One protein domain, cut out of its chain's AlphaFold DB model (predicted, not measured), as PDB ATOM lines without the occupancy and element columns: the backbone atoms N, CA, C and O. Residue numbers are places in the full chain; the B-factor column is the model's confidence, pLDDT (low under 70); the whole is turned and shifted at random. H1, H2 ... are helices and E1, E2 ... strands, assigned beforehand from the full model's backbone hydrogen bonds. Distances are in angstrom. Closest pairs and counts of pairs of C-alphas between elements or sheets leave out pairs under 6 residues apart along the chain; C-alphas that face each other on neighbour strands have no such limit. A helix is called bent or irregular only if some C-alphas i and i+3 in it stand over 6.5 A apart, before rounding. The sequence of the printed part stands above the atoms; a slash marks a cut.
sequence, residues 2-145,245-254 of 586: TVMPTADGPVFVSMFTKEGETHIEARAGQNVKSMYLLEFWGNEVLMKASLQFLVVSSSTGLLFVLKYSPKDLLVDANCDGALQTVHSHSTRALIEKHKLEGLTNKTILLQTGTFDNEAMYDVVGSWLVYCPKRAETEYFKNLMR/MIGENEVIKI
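This is residues 2 to 145 and 245 to 254 of the 586 residues of an uncharacterized protein of Metschnikowia aff. pulcherrima (UniProt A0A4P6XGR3). A twisted, branched sheet of E5 to E9 makes the middle slab; the curled sheet of E1 to E4 arches over one face, its E1 near E5 and its E3 and E4 near E8, and the small sheet of E10 to E12 packs partly face to face on the other. H1 is beside E9 at the sheet's level, and H2 packs on H1 at that end. The 154 printed residues hold two named helices and twelve named strands, in the order E1 to E8, H1, E9 to E11, H2, E12; the class is mixed. The three sheets are antiparallel, two with the orders E1 - E2 - E3 - E4 and E10 - E11 - E12. The whole is compact, with a radius of gyration of the C-alphas of 15.4 A, yet elongated, spanning 49 by 31 by 29 A.

In the branched sheet, E7 (62 to 69) has E6 (53 to 58) on one side, and E8 (73 to 76) and E9 (108 to 111) on the other. E5 (45 to 49) and E6 form a hairpin, with N 46 and O 57 at 2.9 A; so do E6 and E7, with N 54 and O 66 at 2.9 A, and E7 and E8, with N 67 and O 75 at 2.9 A. E7 and E9 are antiparallel neighbours, with N 63 and O 110 within hydrogen-bond range at 2.9 A. E5 to E8 are a meander, each strand the antiparallel neighbour of the one before, as are E1 (2 to 6), E2 (9 to 18), E3 (21 to 28) and E4 (31 to 37). The closest C-alphas of E1 and E5 are Met 4 and Ala 49, 5.6 A; of E4 and E8, Lys 33 and Leu 73, 6.4 A. E10 (121 to 124), E11 (127 to 130) and E12 (252 to 254) make a sandwich, two sheets face to face, with the branched sheet, their best planes 22 degrees apart. H1 (84 to 98) has height 2.8 A over the branched sheet. With residues 89 to 93 alone it touches H2 (134 to 145) at a steep tilt of 51 degrees, opposite ways; C-alphas 89 and 140 are closest, 5.9 A. Each O i to N i+4 pair is within hydrogen-bond range in H2, 9 of 11 in H1.

E7 measures 22.8 A, E2 27.4 A, H1 19.7 A and H2 16.5 A from first to last C-alpha. H1 is only just irregular: C-alphas 89 and 92 are 6.50 A apart. E1 begins at C-alpha 2 (-41.334, 52.301, -4.675), and E12 ends at C-alpha 254 (-28.666, 35.329, -12.518).

The C-alphas of Gln 30 and Arg 145 are farthest apart, 50.6 A. Residues 146 to 244 are not printed; C-alphas 145 and 245 are 29.2 A apart across the cut. Of the links printed whole, none is long. Mean pLDDT of the printed part is 89.7; residues 245 to 247 are under 70.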
ATOM      1  N   THR A   2     -42.644  52.248  -4.018       84.25
ATOM      2  CA  THR A   2     -41.334  52.301  -4.675       84.25
ATOM      3  C   THR A   2     -41.413  53.263  -5.862       84.25
ATOM      4  O   THR A   2     -42.509  53.557  -6.343       84.25
ATOM      5  N   VAL A   3     -40.277  53.792  -6.306       83.62
ATOM      6  CA  VAL A   3     -40.198  54.683  -7.470       83.62
ATOM      7  C   VAL A   3     -39.380  53.975  -8.535       83.62
ATOM      8  O   VAL A   3     -38.238  53.604  -8.285       83.62
ATOM      9  N   MET A   4     -39.971  53.785  -9.710       86.31
ATOM     10  CA  MET A   4     -39.265  53.319 -10.897       86.31
ATOM     11  C   MET A   4     -38.741  54.546 -11.647       86.31
ATOM     12  O   MET A   4     -39.552  55.357 -12.104       86.31
ATOM     13  N   PRO A   5     -37.419  54.727 -11.782       79.00
ATOM     14  CA  PRO A   5     -36.893  55.689 -12.736       79.00
ATOM     15  C   PRO A   5     -37.180  55.137 -14.135       79.00
ATOM     16  O   PRO A   5     -36.801  54.014 -14.418       79.00
ATOM     17  N   THR A   6     -37.878  55.855 -15.008       80.88
ATOM     18  CA  THR A   6     -38.082  55.400 -16.396       80.88
ATOM     19  C   THR A   6     -37.599  56.466 -17.365       80.88
ATOM     20  O   THR A   6     -37.430  57.623 -16.976       80.88
ATOM     21  N   ALA A   7     -37.381  56.085 -18.625       78.75
ATOM     22  CA  ALA A   7     -36.966  57.020 -19.670       78.75
ATOM     23  C   ALA A   7     -37.963  58.183 -19.855       78.75
ATOM     24  O   ALA A   7     -37.554  59.290 -20.192       78.75
ATOM     25  N   ASP A   8     -39.249  57.955 -19.564       82.69
ATOM     26  CA  ASP A   8     -40.326  58.946 -19.696       82.69
ATOM     27  C   ASP A   8     -40.583  59.742 -18.398       82.69
ATOM     28  O   ASP A   8     -41.524  60.534 -18.320       82.69
ATOM     29  N   GLY A   9     -39.771  59.522 -17.357       81.88
ATOM     30  CA  GLY A   9     -39.909  60.133 -16.034       81.88
ATOM     31  C   GLY A   9     -40.156  59.119 -14.908       81.88
ATOM     32  O   GLY A   9     -40.207  57.909 -15.129       81.88
ATOM     33  N   PRO A  10     -40.271  59.575 -13.650       87.06
ATOM     34  CA  PRO A  10     -40.483  58.680 -12.519       87.06
ATOM     35  C   PRO A  10     -41.906  58.103 -12.518       87.06
ATOM     36  O   PRO A  10     -42.891  58.842 -12.586       87.06
ATOM     37  N   VAL A  11     -42.011  56.782 -12.364       89.00
ATOM     38  CA  VAL A  11     -43.278  56.079 -12.140       89.00
ATOM     39  C   VAL A  11     -43.368  55.694 -10.671       89.00
ATOM     40  O   VAL A  11     -42.540  54.952 -10.138       89.00
ATOM     41  N   PHE A  12     -44.393  56.199  -9.996       92.31
ATOM     42  CA  PHE A  12     -44.645  55.903  -8.595       92.31
ATOM     43  C   PHE A  12     -45.475  54.635  -8.492       92.31
ATOM     44  O   PHE A  12     -46.612  54.599  -8.959       92.31
ATOM     45  N   VAL A  13     -44.919  53.604  -7.863       92.25
ATOM     46  CA  VAL A  13     -45.598  52.326  -7.675       92.25
ATOM     47  C   VAL A  13     -45.969  52.168  -6.208       92.25
ATOM     48  O   VAL A  13     -45.130  52.194  -5.301       92.25
ATOM     49  N   SER A  14     -47.257  51.998  -5.953       92.06
ATOM     50  CA  SER A  14     -47.797  51.747  -4.628       92.06
ATOM     51  C   SER A  14     -48.519  50.411  -4.603       92.06
ATOM     52  O   SER A  14     -48.930  49.881  -5.630       92.06
ATOM     53  N   MET A  15     -48.626  49.855  -3.407       90.06
ATOM     54  CA  MET A  15     -49.392  48.650  -3.160       90.06
ATOM     55  C   MET A  15     -50.388  48.974  -2.064       90.06
ATOM     56  O   MET A  15     -50.031  49.629  -1.081       90.06
ATOM     57  N   PHE A  16     -51.624  48.546  -2.254       88.44
ATOM     58  CA  PHE A  16     -52.715  48.794  -1.326       88.44
ATOM     59  C   PHE A  16     -53.679  47.615  -1.348       88.44
ATOM     60  O   PHE A  16     -53.769  46.882  -2.331       88.44
ATOM     61  N   THR A  17     -54.408  47.444  -0.253       86.94
ATOM     62  CA  THR A  17     -55.445  46.423  -0.145       86.94
ATOM     63  C   THR A  17     -56.805  47.083  -0.329       86.94
ATOM     64  O   THR A  17     -57.108  48.073   0.341       86.94
ATOM     65  N   LYS A  18     -57.632  46.547  -1.225       86.44
ATOM     66  CA  LYS A  18     -59.012  46.986  -1.457       86.44
ATOM     67  C   LYS A  18     -59.908  45.755  -1.413       86.44
ATOM     68  O   LYS A  18     -59.628  44.790  -2.095       86.44
ATOM     69  N   GLU A  19     -60.952  45.767  -0.588       88.12
ATOM     70  CA  GLU A  19     -61.923  44.652  -0.508       88.12
ATOM     71  C   GLU A  19     -61.295  43.275  -0.173       88.12
ATOM     72  O   GLU A  19     -61.859  42.235  -0.475       88.12
ATOM     73  N   GLY A  20     -60.140  43.262   0.508       83.69
ATOM     74  CA  GLY A  20     -59.391  42.035   0.828       83.69
ATOM     75  C   GLY A  20     -58.416  41.590  -0.268       83.69
ATOM     76  O   GLY A  20     -57.610  40.694  -0.038       83.69
ATOM     77  N   GLU A  21     -58.428  42.265  -1.412       87.69
ATOM     78  CA  GLU A  21     -57.561  42.024  -2.558       87.69
ATOM     79  C   GLU A  21     -56.345  42.955  -2.533       87.69
ATOM     80  O   GLU A  21     -56.451  44.141  -2.207       87.69
ATOM     81  N   THR A  22     -55.163  42.430  -2.869       89.44
ATOM     82  CA  THR A  22     -53.945  43.248  -2.951       89.44
ATOM     83  C   THR A  22     -53.779  43.767  -4.373       89.44
ATOM     84  O   THR A  22     -53.743  42.998  -5.329       89.44
ATOM     85  N   HIS A  23     -53.645  45.081  -4.516       91.56
ATOM     86  CA  HIS A  23     -53.449  45.744  -5.796       91.56
ATOM     87  C   HIS A  23     -52.101  46.445  -5.846       91.56
ATOM     88  O   HIS A  23     -51.626  46.991  -4.848       91.56
ATOM     89  N   ILE A  24     -51.530  46.484  -7.044       93.56
ATOM     90  CA  ILE A  24     -50.412  47.354  -7.391       93.56
ATOM     91  C   ILE A  24     -50.957  48.474  -8.255       93.56
ATOM     92  O   ILE A  24     -51.592  48.216  -9.272       93.56
ATOM     93  N   GLU A  25     -50.667  49.711  -7.879       94.38
ATOM     94  CA  GLU A  25     -50.979  50.882  -8.683       94.38
ATOM     95  C   GLU A  25     -49.704  51.618  -9.077       94.38
ATOM     96  O   GLU A  25     -48.922  52.036  -8.225       94.38
ATOM     97  N   ALA A  26     -49.527  51.795 -10.383       94.19
ATOM     98  CA  ALA A  26     -48.497  52.632 -10.974       94.19
ATOM     99  C   ALA A  26     -49.097  53.971 -11.410       94.19
ATOM    100  O   ALA A  26     -50.157  54.012 -12.042       94.19
ATOM    101  N   ARG A  27     -48.402  55.066 -11.090       92.75
ATOM    102  CA  ARG A  27     -48.777  56.434 -11.461       92.75
ATOM    103  C   ARG A  27     -47.632  57.144 -12.171       92.75
ATOM    104  O   ARG A  27     -46.528  57.207 -11.633       92.75
ATOM    105  N   ALA A  28     -47.919  57.729 -13.329       90.44
ATOM    106  CA  ALA A  28     -47.002  58.592 -14.072       90.44
ATOM    107  C   ALA A  28     -47.777  59.795 -14.630       90.44
ATOM    108  O   ALA A  28     -48.599  59.657 -15.538       90.44
ATOM    109  N   GLY A  29     -47.572  60.977 -14.046       86.56
ATOM    110  CA  GLY A  29     -48.388  62.152 -14.360       86.56
ATOM    111  C   GLY A  29     -49.876  61.897 -14.084       86.56
ATOM    112  O   GLY A  29     -50.262  61.617 -12.950       86.56
ATOM    113  N   GLN A  30     -50.712  61.992 -15.122       85.69
ATOM    114  CA  GLN A  30     -52.154  61.714 -15.040       85.69
ATOM    115  C   GLN A  30     -52.510  60.240 -15.295       85.69
ATOM    116  O   GLN A  30     -53.639  59.830 -15.026       85.69
ATOM    117  N   ASN A  31     -51.566  59.437 -15.790       86.88
ATOM    118  CA  ASN A  31     -51.804  58.029 -16.080       86.88
ATOM    119  C   ASN A  31     -51.754  57.223 -14.784       86.88
ATOM    120  O   ASN A  31     -50.771  57.278 -14.041       86.88
ATOM    121  N   VAL A  32     -52.814  56.458 -14.530       92.50
ATOM    122  CA  VAL A  32     -52.931  55.557 -13.382       92.50
ATOM    123  C   VAL A  32     -53.309  54.178 -13.899       92.50
ATOM    124  O   VAL A  32     -54.323  54.023 -14.582       92.50
ATOM    125  N   LYS A  33     -52.508  53.169 -13.562       93.88
ATOM    126  CA  LYS A  33     -52.796  51.766 -13.863       93.88
ATOM    127  C   LYS A  33     -52.837  50.987 -12.563       93.88
ATOM    128  O   LYS A  33     -51.888  51.055 -11.792       93.88
ATOM    129  N   SER A  34     -53.906  50.227 -12.355       92.62
ATOM    130  CA  SER A  34     -54.009  49.268 -11.257       92.62
ATOM    131  C   SER A  34     -54.016  47.842 -11.803       92.62
ATOM    132  O   SER A  34     -54.636  47.571 -12.835       92.62
ATOM    133  N   MET A  35     -53.313  46.948 -11.118       91.94
ATOM    134  CA  MET A  35     -53.246  45.519 -11.393       91.94
ATOM    135  C   MET A  35     -53.558  44.751 -10.111       91.94
ATOM    136  O   MET A  35     -53.055  45.079  -9.038       91.94
ATOM    137  N   TYR A  36     -54.394  43.724 -10.230       90.06
ATOM    138  CA  TYR A  36     -54.689  42.797  -9.145       90.06
ATOM    139  C   TYR A  36     -53.547  41.785  -8.974       90.06
ATOM    140  O   TYR A  36     -53.103  41.183  -9.955       90.06
ATOM    141  N   LEU A  37     -53.074  41.599  -7.740       85.50
ATOM    142  CA  LEU A  37     -52.208  40.485  -7.365       85.50
ATOM    143  C   LEU A  37     -53.072  39.323  -6.892       85.50
ATOM    144  O   LEU A  37     -54.005  39.512  -6.125       85.50
ATOM    145  N   LEU A  38     -52.721  38.115  -7.320       80.12
ATOM    146  CA  LEU A  38     -53.474  36.895  -7.022       80.12
ATOM    147  C   LEU A  38     -53.630  36.652  -5.498       80.12
ATOM    148  O   LEU A  38     -52.887  37.180  -4.674       80.12
ATOM    149  N   GLU A  39     -54.566  35.800  -5.086       71.44
ATOM    150  CA  GLU A  39     -54.874  35.610  -3.653       71.44
ATOM    151  C   GLU A  39     -53.724  34.987  -2.837       71.44
ATOM    152  O   GLU A  39     -53.648  35.134  -1.619       71.44
ATOM    153  N   PHE A  40     -52.782  34.298  -3.487       74.25
ATOM    154  CA  PHE A  40     -51.709  33.568  -2.802       74.25
ATOM    155  C   PHE A  40     -50.544  34.443  -2.307       74.25
ATOM    156  O   PHE A  40     -49.549  33.912  -1.806       74.25
ATOM    157  N   TRP A  41     -50.625  35.768  -2.456       75.06
ATOM    158  CA  TRP A  41     -49.503  36.679  -2.200       75.06
ATOM    159  C   TRP A  41     -49.182  36.924  -0.715       75.06
ATOM    160  O   TRP A  41     -48.111  37.446  -0.407       75.06
ATOM    161  N   GLY A  42     -50.003  36.427   0.215       70.50
ATOM    162  CA  GLY A  42     -49.780  36.593   1.655       70.50
ATOM    163  C   GLY A  42     -49.867  38.058   2.103       70.50
ATOM    164  O   GLY A  42     -50.145  38.952   1.311       70.50
ATOM    165  N   ASN A  43     -49.644  38.308   3.394       70.06
ATOM    166  CA  ASN A  43     -49.861  39.642   3.976       70.06
ATOM    167  C   ASN A  43     -48.653  40.582   3.838       70.06
ATOM    168  O   ASN A  43     -48.802  41.797   3.933       70.06
ATOM    169  N   GLU A  44     -47.454  40.029   3.649       85.31
ATOM    170  CA  GLU A  44     -46.210  40.793   3.571       85.31
ATOM    171  C   GLU A  44     -45.637  40.687   2.164       85.31
ATOM    172  O   GLU A  44     -45.136  39.638   1.748       85.31
ATOM    173  N   VAL A  45     -45.731  41.797   1.435       89.50
ATOM    174  CA  VAL A  45     -45.244  41.920   0.066       89.50
ATOM    175  C   VAL A  45     -44.253  43.074  -0.005       89.50
ATOM    176  O   VAL A  45     -44.489  44.170   0.508       89.50
ATOM    177  N   LEU A  46     -43.126  42.815  -0.655       91.88
ATOM    178  CA  LEU A  46     -42.076  43.786  -0.934       91.88
ATOM    179  C   LEU A  46     -41.983  44.008  -2.443       91.88
ATOM    180  O   LEU A  46     -42.343  43.140  -3.235       91.88
ATOM    181  N   MET A  47     -41.498  45.181  -2.837       93.75
ATOM    182  CA  MET A  47     -41.315  45.535  -4.240       93.75
ATOM    183  C   MET A  47     -39.921  46.112  -4.441       93.75
ATOM    184  O   MET A  47     -39.538  47.050  -3.737       93.75
ATOM    185  N   LYS A  48     -39.198  45.592  -5.430       94.31
ATOM    186  CA  LYS A  48     -37.970  46.200  -5.950       94.31
ATOM    187  C   LYS A  48     -38.151  46.515  -7.424       94.31
ATOM    188  O   LYS A  48     -38.799  45.768  -8.152       94.31
ATOM    189  N   ALA A  49     -37.601  47.639  -7.842       92.88
ATOM    190  CA  ALA A  49     -37.838  48.212  -9.152       92.88
ATOM    191  C   ALA A  49     -36.505  48.570  -9.802       92.88
ATOM    192  O   ALA A  49     -35.623  49.112  -9.144       92.88
ATOM    193  N   SER A  50     -36.398  48.294 -11.095       91.94
ATOM    194  CA  SER A  50     -35.361  48.806 -11.981       91.94
ATOM    195  C   SER A  50     -35.986  49.721 -13.039       91.94
ATOM    196  O   SER A  50     -37.183  50.015 -12.989       91.94
ATOM    197  N   LEU A  51     -35.184  50.161 -14.015       88.62
ATOM    198  CA  LEU A  51     -35.652  51.029 -15.098       88.62
ATOM    199  C   LEU A  51     -36.783  50.408 -15.931       88.62
ATOM    200  O   LEU A  51     -37.692  51.101 -16.382       88.62
ATOM    201  N   GLN A  52     -36.711  49.095 -16.150       92.81
ATOM    202  CA  GLN A  52     -37.585  48.381 -17.085       92.81
ATOM    203  C   GLN A  52     -38.460  47.332 -16.400       92.81
ATOM    204  O   GLN A  52     -39.446  46.892 -16.990       92.81
ATOM    205  N   PHE A  53     -38.123  46.918 -15.175       96.12
ATOM    206  CA  PHE A  53     -38.786  45.806 -14.508       96.12
ATOM    207  C   PHE A  53     -39.159  46.144 -13.069       96.12
ATOM    208  O   PHE A  53     -38.425  46.811 -12.346       96.12
ATOM    209  N   LEU A  54     -40.305  45.633 -12.638       97.12
ATOM    210  CA  LEU A  54     -40.759  45.652 -11.256       97.12
ATOM    211  C   LEU A  54     -40.874  44.206 -10.791       97.12
ATOM    212  O   LEU A  54     -41.553  43.399 -11.421       97.12
ATOM    213  N   VAL A  55     -40.224  43.879  -9.682       97.25
ATOM    214  CA  VAL A  55     -40.317  42.564  -9.058       97.25
ATOM    215  C   VAL A  55     -41.075  42.705  -7.750       97.25
ATOM    216  O   VAL A  55     -40.676  43.441  -6.847       97.25
ATOM    217  N   VAL A  56     -42.183  41.986  -7.674       96.00
ATOM    218  CA  VAL A  56     -43.068  41.911  -6.516       96.00
ATOM    219  C   VAL A  56     -42.771  40.599  -5.817       96.00
ATOM    220  O   VAL A  56     -42.745  39.551  -6.460       96.00
ATOM    221  N   SER A  57     -42.533  40.636  -4.513       95.19
ATOM    222  CA  SER A  57     -42.126  39.457  -3.757       95.19
ATOM    223  C   SER A  57     -42.967  39.231  -2.516       95.19
ATOM    224  O   SER A  57     -43.177  40.177  -1.762       95.19
ATOM    225  N   SER A  58     -43.368  37.988  -2.263       93.50
ATOM    226  CA  SER A  58     -44.064  37.592  -1.034       93.50
ATOM    227  C   SER A  58     -43.093  37.134   0.059       93.50
ATOM    228  O   SER A  58     -41.974  36.690  -0.219       93.50
ATOM    229  N   SER A  59     -43.563  37.108   1.306       91.56
ATOM    230  CA  SER A  59     -42.835  36.504   2.433       91.56
ATOM    231  C   SER A  59     -42.600  34.992   2.308       91.56
ATOM    232  O   SER A  59     -41.756  34.423   3.001       91.56
ATOM    233  N   THR A  60     -43.306  34.324   1.389       90.62
ATOM    234  CA  THR A  60     -43.115  32.901   1.051       90.62
ATOM    235  C   THR A  60     -42.056  32.669  -0.032       90.62
ATOM    236  O   THR A  60     -41.748  31.513  -0.356       90.62
ATOM    237  N   GLY A  61     -41.477  33.748  -0.572       92.38
ATOM    238  CA  GLY A  61     -40.422  33.708  -1.581       92.38
ATOM    239  C   GLY A  61     -40.932  33.604  -3.014       92.38
ATOM    240  O   GLY A  61     -40.170  33.208  -3.890       92.38
ATOM    241  N   LEU A  62     -42.203  33.910  -3.284       94.00
ATOM    242  CA  LEU A  62     -42.689  34.028  -4.661       94.00
ATOM    243  C   LEU A  62     -42.248  35.369  -5.234       94.00
ATOM    244  O   LEU A  62     -42.337  36.373  -4.537       94.00
ATOM    245  N   LEU A  63     -41.787  35.377  -6.484       96.19
ATOM    246  CA  LEU A  63     -41.382  36.576  -7.215       96.19
ATOM    247  C   LEU A  63     -42.220  36.698  -8.484       96.19
ATOM    248  O   LEU A  63     -42.235  35.775  -9.297       96.19
ATOM    249  N   PHE A  64     -42.883  37.832  -8.670       95.81
ATOM    250  CA  PHE A  64     -43.669  38.149  -9.855       95.81
ATOM    251  C   PHE A  64     -43.038  39.326 -10.564       95.81
ATOM    252  O   PHE A  64     -42.819  40.382  -9.968       95.81
ATOM    253  N   VAL A  65     -42.690  39.097 -11.824       97.44
ATOM    254  CA  VAL A  65     -41.953  40.058 -12.632       97.44
ATOM    255  C   VAL A  65     -42.934  40.763 -13.558       97.44
ATOM    256  O   VAL A  65     -43.659  40.126 -14.325       97.44
ATOM    257  N   LEU A  66     -42.920  42.086 -13.490       97.00
ATOM    258  CA  LEU A  66     -43.668  43.006 -14.333       97.00
ATOM    259  C   LEU A  66     -42.692  43.840 -15.159       97.00
ATOM    260  O   LEU A  66     -41.575  44.118 -14.721       97.00
ATOM    261  N   LYS A  67     -43.117  44.244 -16.355       96.25
ATOM    262  CA  LYS A  67     -42.342  45.074 -17.279       96.25
ATOM    263  C   LYS A  67     -42.989  46.448 -17.417       96.25
ATOM    264  O   LYS A  67     -44.212  46.557 -17.527       96.25
ATOM    265  N   TYR A  68     -42.163  47.489 -17.413       95.06
ATOM    266  CA  TYR A  68     -42.599  48.848 -17.702       95.06
ATOM    267  C   TYR A  68     -42.951  48.987 -19.186       95.06
ATOM    268  O   TYR A  68     -42.218  48.527 -20.065       95.06
ATOM    269  N   SER A  69     -44.079  49.636 -19.463       94.06
ATOM    270  CA  SER A  69     -44.512  49.984 -20.815       94.06
ATOM    271  C   SER A  69     -45.010  51.427 -20.820       94.06
ATOM    272  O   SER A  69     -45.936  51.721 -20.065       94.06
ATOM    273  N   PRO A  70     -44.506  52.316 -21.697       89.75
ATOM    274  CA  PRO A  70     -44.942  53.716 -21.738       89.75
ATOM    275  C   PRO A  70     -46.458  53.897 -21.919       89.75
ATOM    276  O   PRO A  70     -47.034  54.887 -21.477       89.75
ATOM    277  N   LYS A  71     -47.126  52.928 -22.562       90.06
ATOM    278  CA  LYS A  71     -48.573  52.975 -22.828       90.06
ATOM    279  C   LYS A  71     -49.422  52.508 -21.649       90.06
ATOM    280  O   LYS A  71     -50.479  53.074 -21.398       90.06
ATOM    281  N   ASP A  72     -48.977  51.465 -20.956       91.44
ATOM    282  CA  ASP A  72     -49.777  50.748 -19.954       91.44
ATOM    283  C   ASP A  72     -49.232  50.879 -18.526       91.44
ATOM    284  O   ASP A  72     -49.842  50.362 -17.592       91.44
ATOM    285  N   LEU A  73     -48.106  51.575 -18.352       93.00
ATOM    286  CA  LEU A  73     -47.264  51.655 -17.156       93.00
ATOM    287  C   LEU A  73     -46.691  50.304 -16.723       93.00
ATOM    288  O   LEU A  73     -45.477  50.156 -16.696       93.00
ATOM    289  N   LEU A  74     -47.531  49.312 -16.430       95.12
ATOM    290  CA  LEU A  74     -47.119  47.969 -16.024       95.12
ATOM    291  C   LEU A  74     -47.863  46.903 -16.830       95.12
ATOM    292  O   LEU A  74     -49.094  46.904 -16.909       95.12
ATOM    293  N   VAL A  75     -47.101  45.965 -17.386       95.44
ATOM    294  CA  VAL A  75     -47.596  44.782 -18.100       95.44
ATOM    295  C   VAL A  75     -46.883  43.521 -17.611       95.44
ATOM    296  O   VAL A  75     -45.833  43.593 -16.971       95.44
ATOM    297  N   ASP A  76     -47.446  42.357 -17.926       95.75
ATOM    298  CA  ASP A  76     -46.791  41.066 -17.709       95.75
ATOM    299  C   ASP A  76     -45.397  41.029 -18.359       95.75
ATOM    300  O   ASP A  76     -45.235  41.434 -19.512       95.75
ATOM    301  N   ALA A  77     -44.389  40.510 -17.650       96.38
ATOM    302  CA  ALA A  77     -43.008  40.592 -18.128       96.38
ATOM    303  C   ALA A  77     -42.724  39.814 -19.422       96.38
ATOM    304  O   ALA A  77     -41.837  40.216 -20.168       96.38
ATOM    305  N   ASN A  78     -43.469  38.742 -19.718       96.81
ATOM    306  CA  ASN A  78     -43.336  37.974 -20.963       96.81
ATOM    307  C   ASN A  78     -44.400  38.361 -22.007       96.81
ATOM    308  O   ASN A  78     -44.841  37.525 -22.798       96.81
ATOM    309  N   CYS A  79     -44.865  39.615 -22.011       95.00
ATOM    310  CA  CYS A  79     -45.880  40.074 -22.963       95.00
ATOM    311  C   CYS A  79     -45.439  39.978 -24.436       95.00
ATOM    312  O   CYS A  79     -46.294  39.837 -25.310       95.00
ATOM    313  N   ASP A  80     -44.133  40.051 -24.694       94.06
ATOM    314  CA  ASP A  80     -43.482  39.994 -26.009       94.06
ATOM    315  C   ASP A  80     -42.843  38.626 -26.320       94.06
ATOM    316  O   ASP A  80     -42.277  38.443 -27.396       94.06
ATOM    317  N   GLY A  81     -42.941  37.655 -25.407       94.69
ATOM    318  CA  GLY A  81     -42.345  36.327 -25.570       94.69
ATOM    319  C   GLY A  81     -40.841  36.250 -25.275       94.69
ATOM    320  O   GLY A  81     -40.276  35.156 -25.343       94.69
ATOM    321  N   ALA A  82     -40.181  37.357 -24.912       94.00
ATOM    322  CA  ALA A  82     -38.734  37.383 -24.686       94.00
ATOM    323  C   ALA A  82     -38.282  36.526 -23.488       94.00
ATOM    324  O   ALA A  82     -37.144  36.071 -23.429       94.00
ATOM    325  N   LEU A  83     -39.182  36.257 -22.543       96.50
ATOM    326  CA  LEU A  83     -38.946  35.466 -21.334       96.50
ATOM    327  C   LEU A  83     -39.514  34.043 -21.424       96.50
ATOM    328  O   LEU A  83     -39.640  33.363 -20.403       96.50
ATOM    329  N   GLN A  84     -39.816  33.546 -22.628       95.00
ATOM    330  CA  GLN A  84     -40.397  32.212 -22.819       95.00
ATOM    331  C   GLN A  84     -39.525  31.081 -22.243       95.00
ATOM    332  O   GLN A  84     -40.041  30.099 -21.699       95.00
ATOM    333  N   THR A  85     -38.201  31.226 -22.316       91.88
ATOM    334  CA  THR A  85     -37.239  30.288 -21.720       91.88
ATOM    335  C   THR A  85     -37.364  30.262 -20.196       91.88
ATOM    336  O   THR A  85     -37.473  29.193 -19.595       91.88
ATOM    337  N   VAL A  86     -37.439  31.434 -19.557       94.38
ATOM    338  CA  VAL A  86     -37.620  31.566 -18.101       94.38
ATOM    339  C   VAL A  86     -38.969  30.999 -17.670       94.38
ATOM    340  O   VAL A  86     -39.031  30.225 -16.711       94.38
ATOM    341  N   HIS A  87     -40.033  31.306 -18.416       94.81
ATOM    342  CA  HIS A  87     -41.358  30.741 -18.179       94.81
ATOM    343  C   HIS A  87     -41.310  29.205 -18.181       94.81
ATOM    344  O   HIS A  87     -41.817  28.550 -17.269       94.81
ATOM    345  N   SER A  88     -40.665  28.621 -19.191       90.56
ATOM    346  CA  SER A  88     -40.599  27.168 -19.368       90.56
ATOM    347  C   SER A  88     -39.779  26.477 -18.275       90.56
ATOM    348  O   SER A  88     -40.147  25.393 -17.834       90.56
ATOM    349  N   HIS A  89     -38.684  27.098 -17.826       87.69
ATOM    350  CA  HIS A  89     -37.745  26.485 -16.879       87.69
ATOM    351  C   HIS A  89     -38.114  26.707 -15.412       87.69
ATOM    352  O   HIS A  89     -37.800  25.864 -14.574       87.69
ATOM    353  N   SER A  90     -38.740  27.841 -15.095       92.00
ATOM    354  CA  SER A  90     -38.985  28.263 -13.715       92.00
ATOM    355  C   SER A  90     -40.478  28.362 -13.416       92.00
ATOM    356  O   SER A  90     -40.969  27.695 -12.507       92.00
ATOM    357  N   THR A  91     -41.228  29.134 -14.206       93.44
ATOM    358  CA  THR A  91     -42.652  29.391 -13.934       93.44
ATOM    359  C   THR A  91     -43.510  28.139 -14.064       93.44
ATOM    360  O   THR A  91     -44.308  27.844 -13.174       93.44
ATOM    361  N   ARG A  92     -43.300  27.346 -15.117       90.44
ATOM    362  CA  ARG A  92     -44.055  26.111 -15.355       90.44
ATOM    363  C   ARG A  92     -43.933  25.114 -14.202       90.44
ATOM    364  O   ARG A  92     -44.939  24.556 -13.775       90.44
ATOM    365  N   ALA A  93     -42.729  24.946 -13.657       87.75
ATOM    366  CA  ALA A  93     -42.491  24.050 -12.529       87.75
ATOM    367  C   ALA A  93     -43.308  24.456 -11.288       87.75
ATOM    368  O   ALA A  93     -43.790  23.600 -10.546       87.75
ATOM    369  N   LEU A  94     -43.505  25.760 -11.071       89.88
ATOM    370  CA  LEU A  94     -44.316  26.279  -9.968       89.88
ATOM    371  C   LEU A  94     -45.809  26.111 -10.218       89.88
ATOM    372  O   LEU A  94     -46.522  25.705  -9.302       89.88
ATOM    373  N   ILE A  95     -46.261  26.375 -11.445       89.69
ATOM    374  CA  ILE A  95     -47.653  26.161 -11.856       89.69
ATOM    375  C   ILE A  95     -48.047  24.701 -11.621       89.69
ATOM    376  O   ILE A  95     -49.054  24.437 -10.970       89.69
ATOM    377  N   GLU A  96     -47.223  23.757 -12.081       86.25
ATOM    378  CA  GLU A  96     -47.472  22.319 -11.930       86.25
ATOM    379  C   GLU A  96     -47.447  21.889 -10.454       86.25
ATOM    380  O   GLU A  96     -48.317  21.141 -10.003       86.25
ATOM    381  N   LYS A  97     -46.489  22.402  -9.671       85.62
ATOM    382  CA  LYS A  97     -46.337  22.057  -8.249       85.62
ATOM    383  C   LYS A  97     -47.469  22.598  -7.375       85.62
ATOM    384  O   LYS A  97     -47.916  21.904  -6.464       85.62
ATOM    385  N   HIS A  98     -47.895  23.835  -7.616       85.62
ATOM    386  CA  HIS A  98     -48.880  24.536  -6.790       85.62
ATOM    387  C   HIS A  98     -50.296  24.514  -7.376       85.62
ATOM    388  O   HIS A  98     -51.208  25.014  -6.726       85.62
ATOM    389  N   LYS A  99     -50.489  23.908  -8.558       86.44
ATOM    390  CA  LYS A  99     -51.768  23.857  -9.285       86.44
ATOM    391  C   LYS A  99     -52.385  25.249  -9.457       86.44
ATOM    392  O   LYS A  99     -53.562  25.454  -9.190       86.44
ATOM    393  N   LEU A 100     -51.555  26.217  -9.851       85.94
ATOM    394  CA  LEU A 100     -51.991  27.600 -10.039       85.94
ATOM    395  C   LEU A 100     -52.786  27.709 -11.345       85.94
ATOM    396  O   LEU A 100     -52.213  27.649 -12.431       85.94
ATOM    397  N   GLU A 101     -54.102  27.857 -11.234       84.12
ATOM    398  CA  GLU A 101     -54.994  28.081 -12.373       84.12
ATOM    399  C   GLU A 101     -55.029  29.573 -12.757       84.12
ATOM    400  O   GLU A 101     -54.807  30.451 -11.926       84.12
ATOM    401  N   GLY A 102     -55.281  29.875 -14.035       81.88
ATOM    402  CA  GLY A 102     -55.451  31.254 -14.524       81.88
ATOM    403  C   GLY A 102     -54.168  32.012 -14.888       81.88
ATOM    404  O   GLY A 102     -54.254  33.129 -15.393       81.88
ATOM    405  N   LEU A 103     -52.985  31.419 -14.700       88.06
ATOM    406  CA  LEU A 103     -51.725  32.011 -15.157       88.06
ATOM    407  C   LEU A 103     -51.534  31.813 -16.666       88.06
ATOM    408  O   LEU A 103     -51.678  30.707 -17.188       88.06
ATOM    409  N   THR A 104     -51.199  32.895 -17.372       91.12
ATOM    410  CA  THR A 104     -50.929  32.859 -18.817       91.12
ATOM    411  C   THR A 104     -49.443  32.638 -19.089       91.12
ATOM    412  O   THR A 104     -48.602  32.854 -18.220       91.12
ATOM    413  N   ASN A 105     -49.088  32.292 -20.329       92.88
ATOM    414  CA  ASN A 105     -47.687  32.222 -20.758       92.88
ATOM    415  C   ASN A 105     -46.951  33.575 -20.700       92.88
ATOM    416  O   ASN A 105     -45.727  33.602 -20.814       92.88
ATOM    417  N   LYS A 106     -47.674  34.690 -20.526       95.62
ATOM    418  CA  LYS A 106     -47.096  36.030 -20.364       95.62
ATOM    419  C   LYS A 106     -46.597  36.281 -18.937       95.62
ATOM    420  O   LYS A 106     -45.720  37.113 -18.723       95.62
ATOM    421  N   THR A 107     -47.129  35.557 -17.957       94.81
ATOM    422  CA  THR A 107     -46.798  35.742 -16.544       94.81
ATOM    423  C   THR A 107     -45.452  35.101 -16.217       94.81
ATOM    424  O   THR A 107     -45.260  33.911 -16.449       94.81
ATOM    425  N   ILE A 108     -44.534  35.855 -15.609       96.56
ATOM    426  CA  ILE A 108     -43.290  35.304 -15.055       96.56
ATOM    427  C   ILE A 108     -43.398  35.238 -13.538       96.56
ATOM    428  O   ILE A 108     -43.385  36.258 -12.849       96.56
ATOM    429  N   LEU A 109     -43.485  34.006 -13.038       95.38
ATOM    430  CA  LEU A 109     -43.492  33.675 -11.617       95.38
ATOM    431  C   LEU A 109     -42.263  32.820 -11.291       95.38
ATOM    432  O   LEU A 109     -42.011  31.819 -11.966       95.38
ATOM    433  N   LEU A 110     -41.507  33.199 -10.266       95.75
ATOM    434  CA  LEU A 110     -40.315  32.492  -9.790       95.75
ATOM    435  C   LEU A 110     -40.445  32.196  -8.292       95.75
ATOM    436  O   LEU A 110     -41.269  32.799  -7.603       95.75
ATOM    437  N   GLN A 111     -39.624  31.278  -7.776       94.06
ATOM    438  CA  GLN A 111     -39.602  30.960  -6.352       94.06
ATOM    439  C   GLN A 111     -38.177  30.981  -5.810       94.06
ATOM    440  O   GLN A 111     -37.347  30.127  -6.124       94.06
ATOM    441  N   THR A 112     -37.922  31.948  -4.942       95.25
ATOM    442  CA  THR A 112     -36.662  32.097  -4.226       95.25
ATOM    443  C   THR A 112     -36.750  31.522  -2.810       95.25
ATOM    444  O   THR A 112     -37.834  31.309  -2.254       95.25
ATOM    445  N   GLY A 113     -35.593  31.230  -2.231       93.00
ATOM    446  CA  GLY A 113     -35.452  30.980  -0.809       93.00
ATOM    447  C   GLY A 113     -35.804  32.227   0.001       93.00
ATOM    448  O   GLY A 113     -35.698  33.363  -0.472       93.00
ATOM    449  N   THR A 114     -36.213  32.005   1.244       92.50
ATOM    450  CA  THR A 114     -36.525  33.081   2.183       92.50
ATOM    451  C   THR A 114     -35.560  33.060   3.357       92.50
ATOM    452  O   THR A 114     -35.021  32.015   3.740       92.50
ATOM    453  N   PHE A 115     -35.329  34.234   3.927       91.06
ATOM    454  CA  PHE A 115     -34.601  34.397   5.173       91.06
ATOM    455  C   PHE A 115     -35.315  35.456   6.009       91.06
ATOM    456  O   PHE A 115     -35.560  36.554   5.529       91.06
ATOM    457  N   ASP A 116     -35.693  35.107   7.241       89.44
ATOM    458  CA  ASP A 116     -36.445  35.996   8.139       89.44
ATOM    459  C   ASP A 116     -37.715  36.604   7.502       89.44
ATOM    460  O   ASP A 116     -37.964  37.807   7.586       89.44
ATOM    461  N   ASN A 117     -38.499  35.743   6.837       89.19
ATOM    462  CA  ASN A 117     -39.719  36.072   6.085       89.19
ATOM    463  C   ASN A 117     -39.523  37.043   4.908       89.19
ATOM    464  O   ASN A 117     -40.498  37.548   4.363       89.19
ATOM    465  N   GLU A 118     -38.286  37.264   4.464       91.25
ATOM    466  CA  GLU A 118     -37.981  38.084   3.294       91.25
ATOM    467  C   GLU A 118     -37.461  37.214   2.146       91.25
ATOM    468  O   GLU A 118     -36.672  36.282   2.335       91.25
ATOM    469  N   ALA A 119     -37.931  37.503   0.934       94.38
ATOM    470  CA  ALA A 119     -37.487  36.838  -0.279       94.38
ATOM    471  C   ALA A 119     -36.061  37.281  -0.646       94.38
ATOM    472  O   ALA A 119     -35.772  38.475  -0.714       94.38
ATOM    473  N   MET A 120     -35.170  36.334  -0.944       95.31
ATOM    474  CA  MET A 120     -33.785  36.657  -1.298       95.31
ATOM    475  C   MET A 120     -33.641  36.902  -2.800       95.31
ATOM    476  O   MET A 120     -33.510  35.958  -3.587       95.31
ATOM    477  N   TYR A 121     -33.664  38.167  -3.205       97.38
ATOM    478  CA  TYR A 121     -33.448  38.573  -4.590       97.38
ATOM    479  C   TYR A 121     -33.001  40.034  -4.683       97.38
ATOM    480  O   TYR A 121     -33.166  40.818  -3.742       97.38
ATOM    481  N   ASP A 122     -32.470  40.403  -5.843       97.44
ATOM    482  CA  ASP A 122     -32.248  41.793  -6.217       97.44
ATOM    483  C   ASP A 122     -32.433  41.995  -7.720       97.44
ATOM    484  O   ASP A 122     -32.254  41.058  -8.502       97.44
ATOM    485  N   VAL A 123     -32.808  43.210  -8.117       96.12
ATOM    486  CA  VAL A 123     -33.004  43.572  -9.524       96.12
ATOM    487  C   VAL A 123     -32.336  44.909  -9.812       96.12
ATOM    488  O   VAL A 123     -32.632  45.904  -9.157       96.12
ATOM    489  N   VAL A 124     -31.432  44.922 -10.789       93.12
ATOM    490  CA  VAL A 124     -30.708  46.119 -11.240       93.12
ATOM    491  C   VAL A 124     -30.643  46.089 -12.762       93.12
ATOM    492  O   VAL A 124     -30.256  45.082 -13.355       93.12
ATOM    493  N   GLY A 125     -31.051  47.183 -13.412       90.69
ATOM    494  CA  GLY A 125     -31.201  47.220 -14.870       90.69
ATOM    495  C   GLY A 125     -32.127  46.100 -15.359       90.69
ATOM    496  O   GLY A 125     -33.255  45.960 -14.879       90.69
ATOM    497  N   SER A 126     -31.649  45.274 -16.285       93.62
ATOM    498  CA  SER A 126     -32.365  44.071 -16.719       93.62
ATOM    499  C   SER A 126     -32.003  42.802 -15.949       93.62
ATOM    500  O   SER A 126     -32.531  41.741 -16.261       93.62
ATOM    501  N   TRP A 127     -31.093  42.850 -14.978       96.12
ATOM    502  CA  TRP A 127     -30.590  41.645 -14.326       96.12
ATOM    503  C   TRP A 127     -31.374  41.343 -13.059       96.12
ATOM    504  O   TRP A 127     -31.497  42.183 -12.169       96.12
ATOM    505  N   LEU A 128     -31.867  40.109 -12.966       97.69
ATOM    506  CA  LEU A 128     -32.474  39.555 -11.765       97.69
ATOM    507  C   LEU A 128     -31.536  38.514 -11.164       97.69
ATOM    508  O   LEU A 128     -31.251  37.488 -11.789       97.69
ATOM    509  N   VAL A 129     -31.104  38.754  -9.928       97.69
ATOM    510  CA  VAL A 129     -30.389  37.766  -9.120       97.69
ATOM    511  C   VAL A 129     -31.308  37.237  -8.028       97.69
ATOM    512  O   VAL A 129     -31.989  38.001  -7.349       97.69
ATOM    513  N   TYR A 130     -31.339  35.923  -7.835       97.62
ATOM    514  CA  TYR A 130     -32.115  35.309  -6.759       97.62
ATOM    515  C   TYR A 130     -31.540  33.956  -6.347       97.62
ATOM    516  O   TYR A 130     -30.655  33.401  -7.005       97.62
ATOM    517  N   CYS A 131     -32.046  33.429  -5.233       96.75
ATOM    518  CA  CYS A 131     -31.662  32.133  -4.697       96.75
ATOM    519  C   CYS A 131     -32.750  31.087  -4.998       96.75
ATOM    520  O   CYS A 131     -33.645  30.915  -4.172       96.75
ATOM    521  N   PRO A 132     -32.738  30.395  -6.155       94.44
ATOM    522  CA  PRO A 132     -33.810  29.469  -6.513       94.44
ATOM    523  C   PRO A 132     -33.944  28.347  -5.483       94.44
ATOM    524  O   PRO A 132     -32.948  27.836  -4.966       94.44
ATOM    525  N   LYS A 133     -35.178  27.895  -5.239       91.12
ATOM    526  CA  LYS A 133     -35.381  26.694  -4.420       91.12
ATOM    527  C   LYS A 133     -34.785  25.461  -5.089       91.12
ATOM    528  O   LYS A 133     -34.673  25.353  -6.317       91.12
ATOM    529  N   ARG A 134     -34.471  24.464  -4.262       86.69
ATOM    530  CA  ARG A 134     -33.906  23.187  -4.713       86.69
ATOM    531  C   ARG A 134     -34.762  22.518  -5.792       86.69
ATOM    532  O   ARG A 134     -34.209  22.035  -6.772       86.69
ATOM    533  N   ALA A 135     -36.087  22.555  -5.647       84.88
ATOM    534  CA  ALA A 135     -37.016  21.982  -6.620       84.88
ATOM    535  C   ALA A 135     -36.883  22.613  -8.021       84.88
ATOM    536  O   ALA A 135     -36.873  21.891  -9.013       84.88
ATOM    537  N   GLU A 136     -36.726  23.939  -8.106       88.38
ATOM    538  CA  GLU A 136     -36.506  24.635  -9.382       88.38
ATOM    539  C   GLU A 136     -35.156  24.232  -9.994       88.38
ATOM    540  O   GLU A 136     -35.058  23.932 -11.183       88.38
ATOM    541  N   THR A 137     -34.114  24.157  -9.162       87.31
ATOM    542  CA  THR A 137     -32.765  23.768  -9.601       87.31
ATOM    543  C   THR A 137     -32.727  22.322 -10.111       87.31
ATOM    544  O   THR A 137     -32.091  22.036 -11.125       87.31
ATOM    545  N   GLU A 138     -33.417  21.398  -9.437       86.25
ATOM    546  CA  GLU A 138     -33.531  19.996  -9.855       86.25
ATOM    547  C   GLU A 138     -34.345  19.846 -11.145       86.25
ATOM    548  O   GLU A 138     -33.927  19.106 -12.036       86.25
ATOM    549  N   TYR A 139     -35.446  20.591 -11.290       86.56
ATOM    550  CA  TYR A 139     -36.233  20.617 -12.526       86.56
ATOM    551  C   TYR A 139     -35.394  21.090 -13.716       86.56
ATOM    552  O   TYR A 139     -35.302  20.398 -14.732       86.56
ATOM    553  N   PHE A 140     -34.697  22.219 -13.561       84.94
ATOM    554  CA  PHE A 140     -33.818  22.764 -14.595       84.94
ATOM    555  C   PHE A 140     -32.691  21.787 -14.969       84.94
ATOM    556  O   PHE A 140     -32.381  21.601 -16.145       84.94
ATOM    557  N   LYS A 141     -32.115  21.095 -13.979       85.75
ATOM    558  CA  LYS A 141     -31.088  20.066 -14.200       85.75
ATOM    559  C   LYS A 141     -31.613  18.872 -14.994       85.75
ATOM    560  O   LYS A 141     -30.888  18.342 -15.833       85.75
ATOM    561  N   ASN A 142     -32.840  18.438 -14.726       85.62
ATOM    562  CA  ASN A 142     -33.461  17.331 -15.454       85.62
ATOM    563  C   ASN A 142     -33.778  17.725 -16.899       85.62
ATOM    564  O   ASN A 142     -33.515  16.941 -17.808       85.62
ATOM    565  N   LEU A 143     -34.249  18.955 -17.116       83.00
ATOM    566  CA  LEU A 143     -34.523  19.477 -18.451       83.00
ATOM    567  C   LEU A 143     -33.256  19.509 -19.317       83.00
ATOM    568  O   LEU A 143     -33.259  18.982 -20.427       83.00
ATOM    569  N   MET A 144     -32.151  20.025 -18.769       81.50
ATOM    570  CA  MET A 144     -30.859  20.074 -19.467       81.50
ATOM    571  C   MET A 144     -30.288  18.686 -19.785       81.50
ATOM    572  O   MET A 144     -29.578  18.534 -20.768       81.50
ATOM    573  N   ARG A 145     -30.613  17.660 -18.989       79.81
ATOM    574  CA  ARG A 145     -30.196  16.272 -19.257       79.81
ATOM    575  C   ARG A 145     -31.051  15.589 -20.322       79.81
ATOM    576  O   ARG A 145     -30.536  14.790 -21.087       79.81
ATOM    577  N   MET A 245     -28.225  23.234   8.231       56.12
ATOM    578  CA  MET A 245     -28.748  24.530   8.698       56.12
ATOM    579  C   MET A 245     -28.873  25.588   7.590       56.12
ATOM    580  O   MET A 245     -29.705  26.481   7.723       56.12
ATOM    581  N   ILE A 246     -28.061  25.521   6.529       60.38
ATOM    582  CA  ILE A 246     -28.146  26.430   5.369       60.38
ATOM    583  C   ILE A 246     -29.445  26.179   4.578       60.38
ATOM    584  O   ILE A 246     -29.971  27.096   3.944       60.38
ATOM    585  N   GLY A 247     -30.015  24.974   4.676       66.88
ATOM    586  CA  GLY A 247     -31.308  24.644   4.083       66.88
ATOM    587  C   GLY A 247     -31.274  24.696   2.554       66.88
ATOM    588  O   GLY A 247     -30.355  24.184   1.925       66.88
ATOM    589  N   GLU A 248     -32.290  25.303   1.938       73.00
ATOM    590  CA  GLU A 248     -32.389  25.441   0.474       73.00
ATOM    591  C   GLU A 248     -31.568  26.621  -0.086       73.00
ATOM    592  O   GLU A 248     -31.478  26.790  -1.303       73.00
ATOM    593  N   ASN A 249     -30.944  27.427   0.781       85.94
ATOM    594  CA  ASN A 249     -30.380  28.732   0.438       85.94
ATOM    595  C   ASN A 249     -28.910  28.638  -0.019       85.94
ATOM    596  O   ASN A 249     -28.013  29.233   0.586       85.94
ATOM    597  N   GLU A 250     -28.649  27.844  -1.058       89.88
ATOM    598  CA  GLU A 250     -27.285  27.455  -1.457       89.88
ATOM    599  C   GLU A 250     -26.836  27.931  -2.839       89.88
ATOM    600  O   GLU A 250     -25.648  27.849  -3.150       89.88
ATOM    601  N   VAL A 251     -27.766  28.334  -3.702       93.88
ATOM    602  CA  VAL A 251     -27.493  28.570  -5.124       93.88
ATOM    603  C   VAL A 251     -27.851  30.004  -5.463       93.88
ATOM    604  O   VAL A 251     -28.896  30.483  -5.049       93.88
ATOM    605  N   ILE A 252     -27.011  30.676  -6.241       96.44
ATOM    606  CA  ILE A 252     -27.317  31.963  -6.863       96.44
ATOM    607  C   ILE A 252     -27.610  31.710  -8.338       96.44
ATOM    608  O   ILE A 252     -26.821  31.049  -9.019       96.44
ATOM    609  N   LYS A 253     -28.725  32.256  -8.827       96.50
ATOM    610  CA  LYS A 253     -29.098  32.273 -10.243       96.50
ATOM    611  C   LYS A 253     -29.235  33.714 -10.722       96.50
ATOM    612  O   LYS A 253     -29.881  34.519 -10.054       96.50
ATOM    613  N   ILE A 254     -28.629  34.012 -11.868       97.25
ATOM    614  CA  ILE A 254     -28.666  35.329 -12.518       97.25
ATOM    615  C   ILE A 254     -29.350  35.174 -13.876       97.25
ATOM    616  O   ILE A 254     -28.965  34.305 -14.664       97.25
TER     617      ILE A 254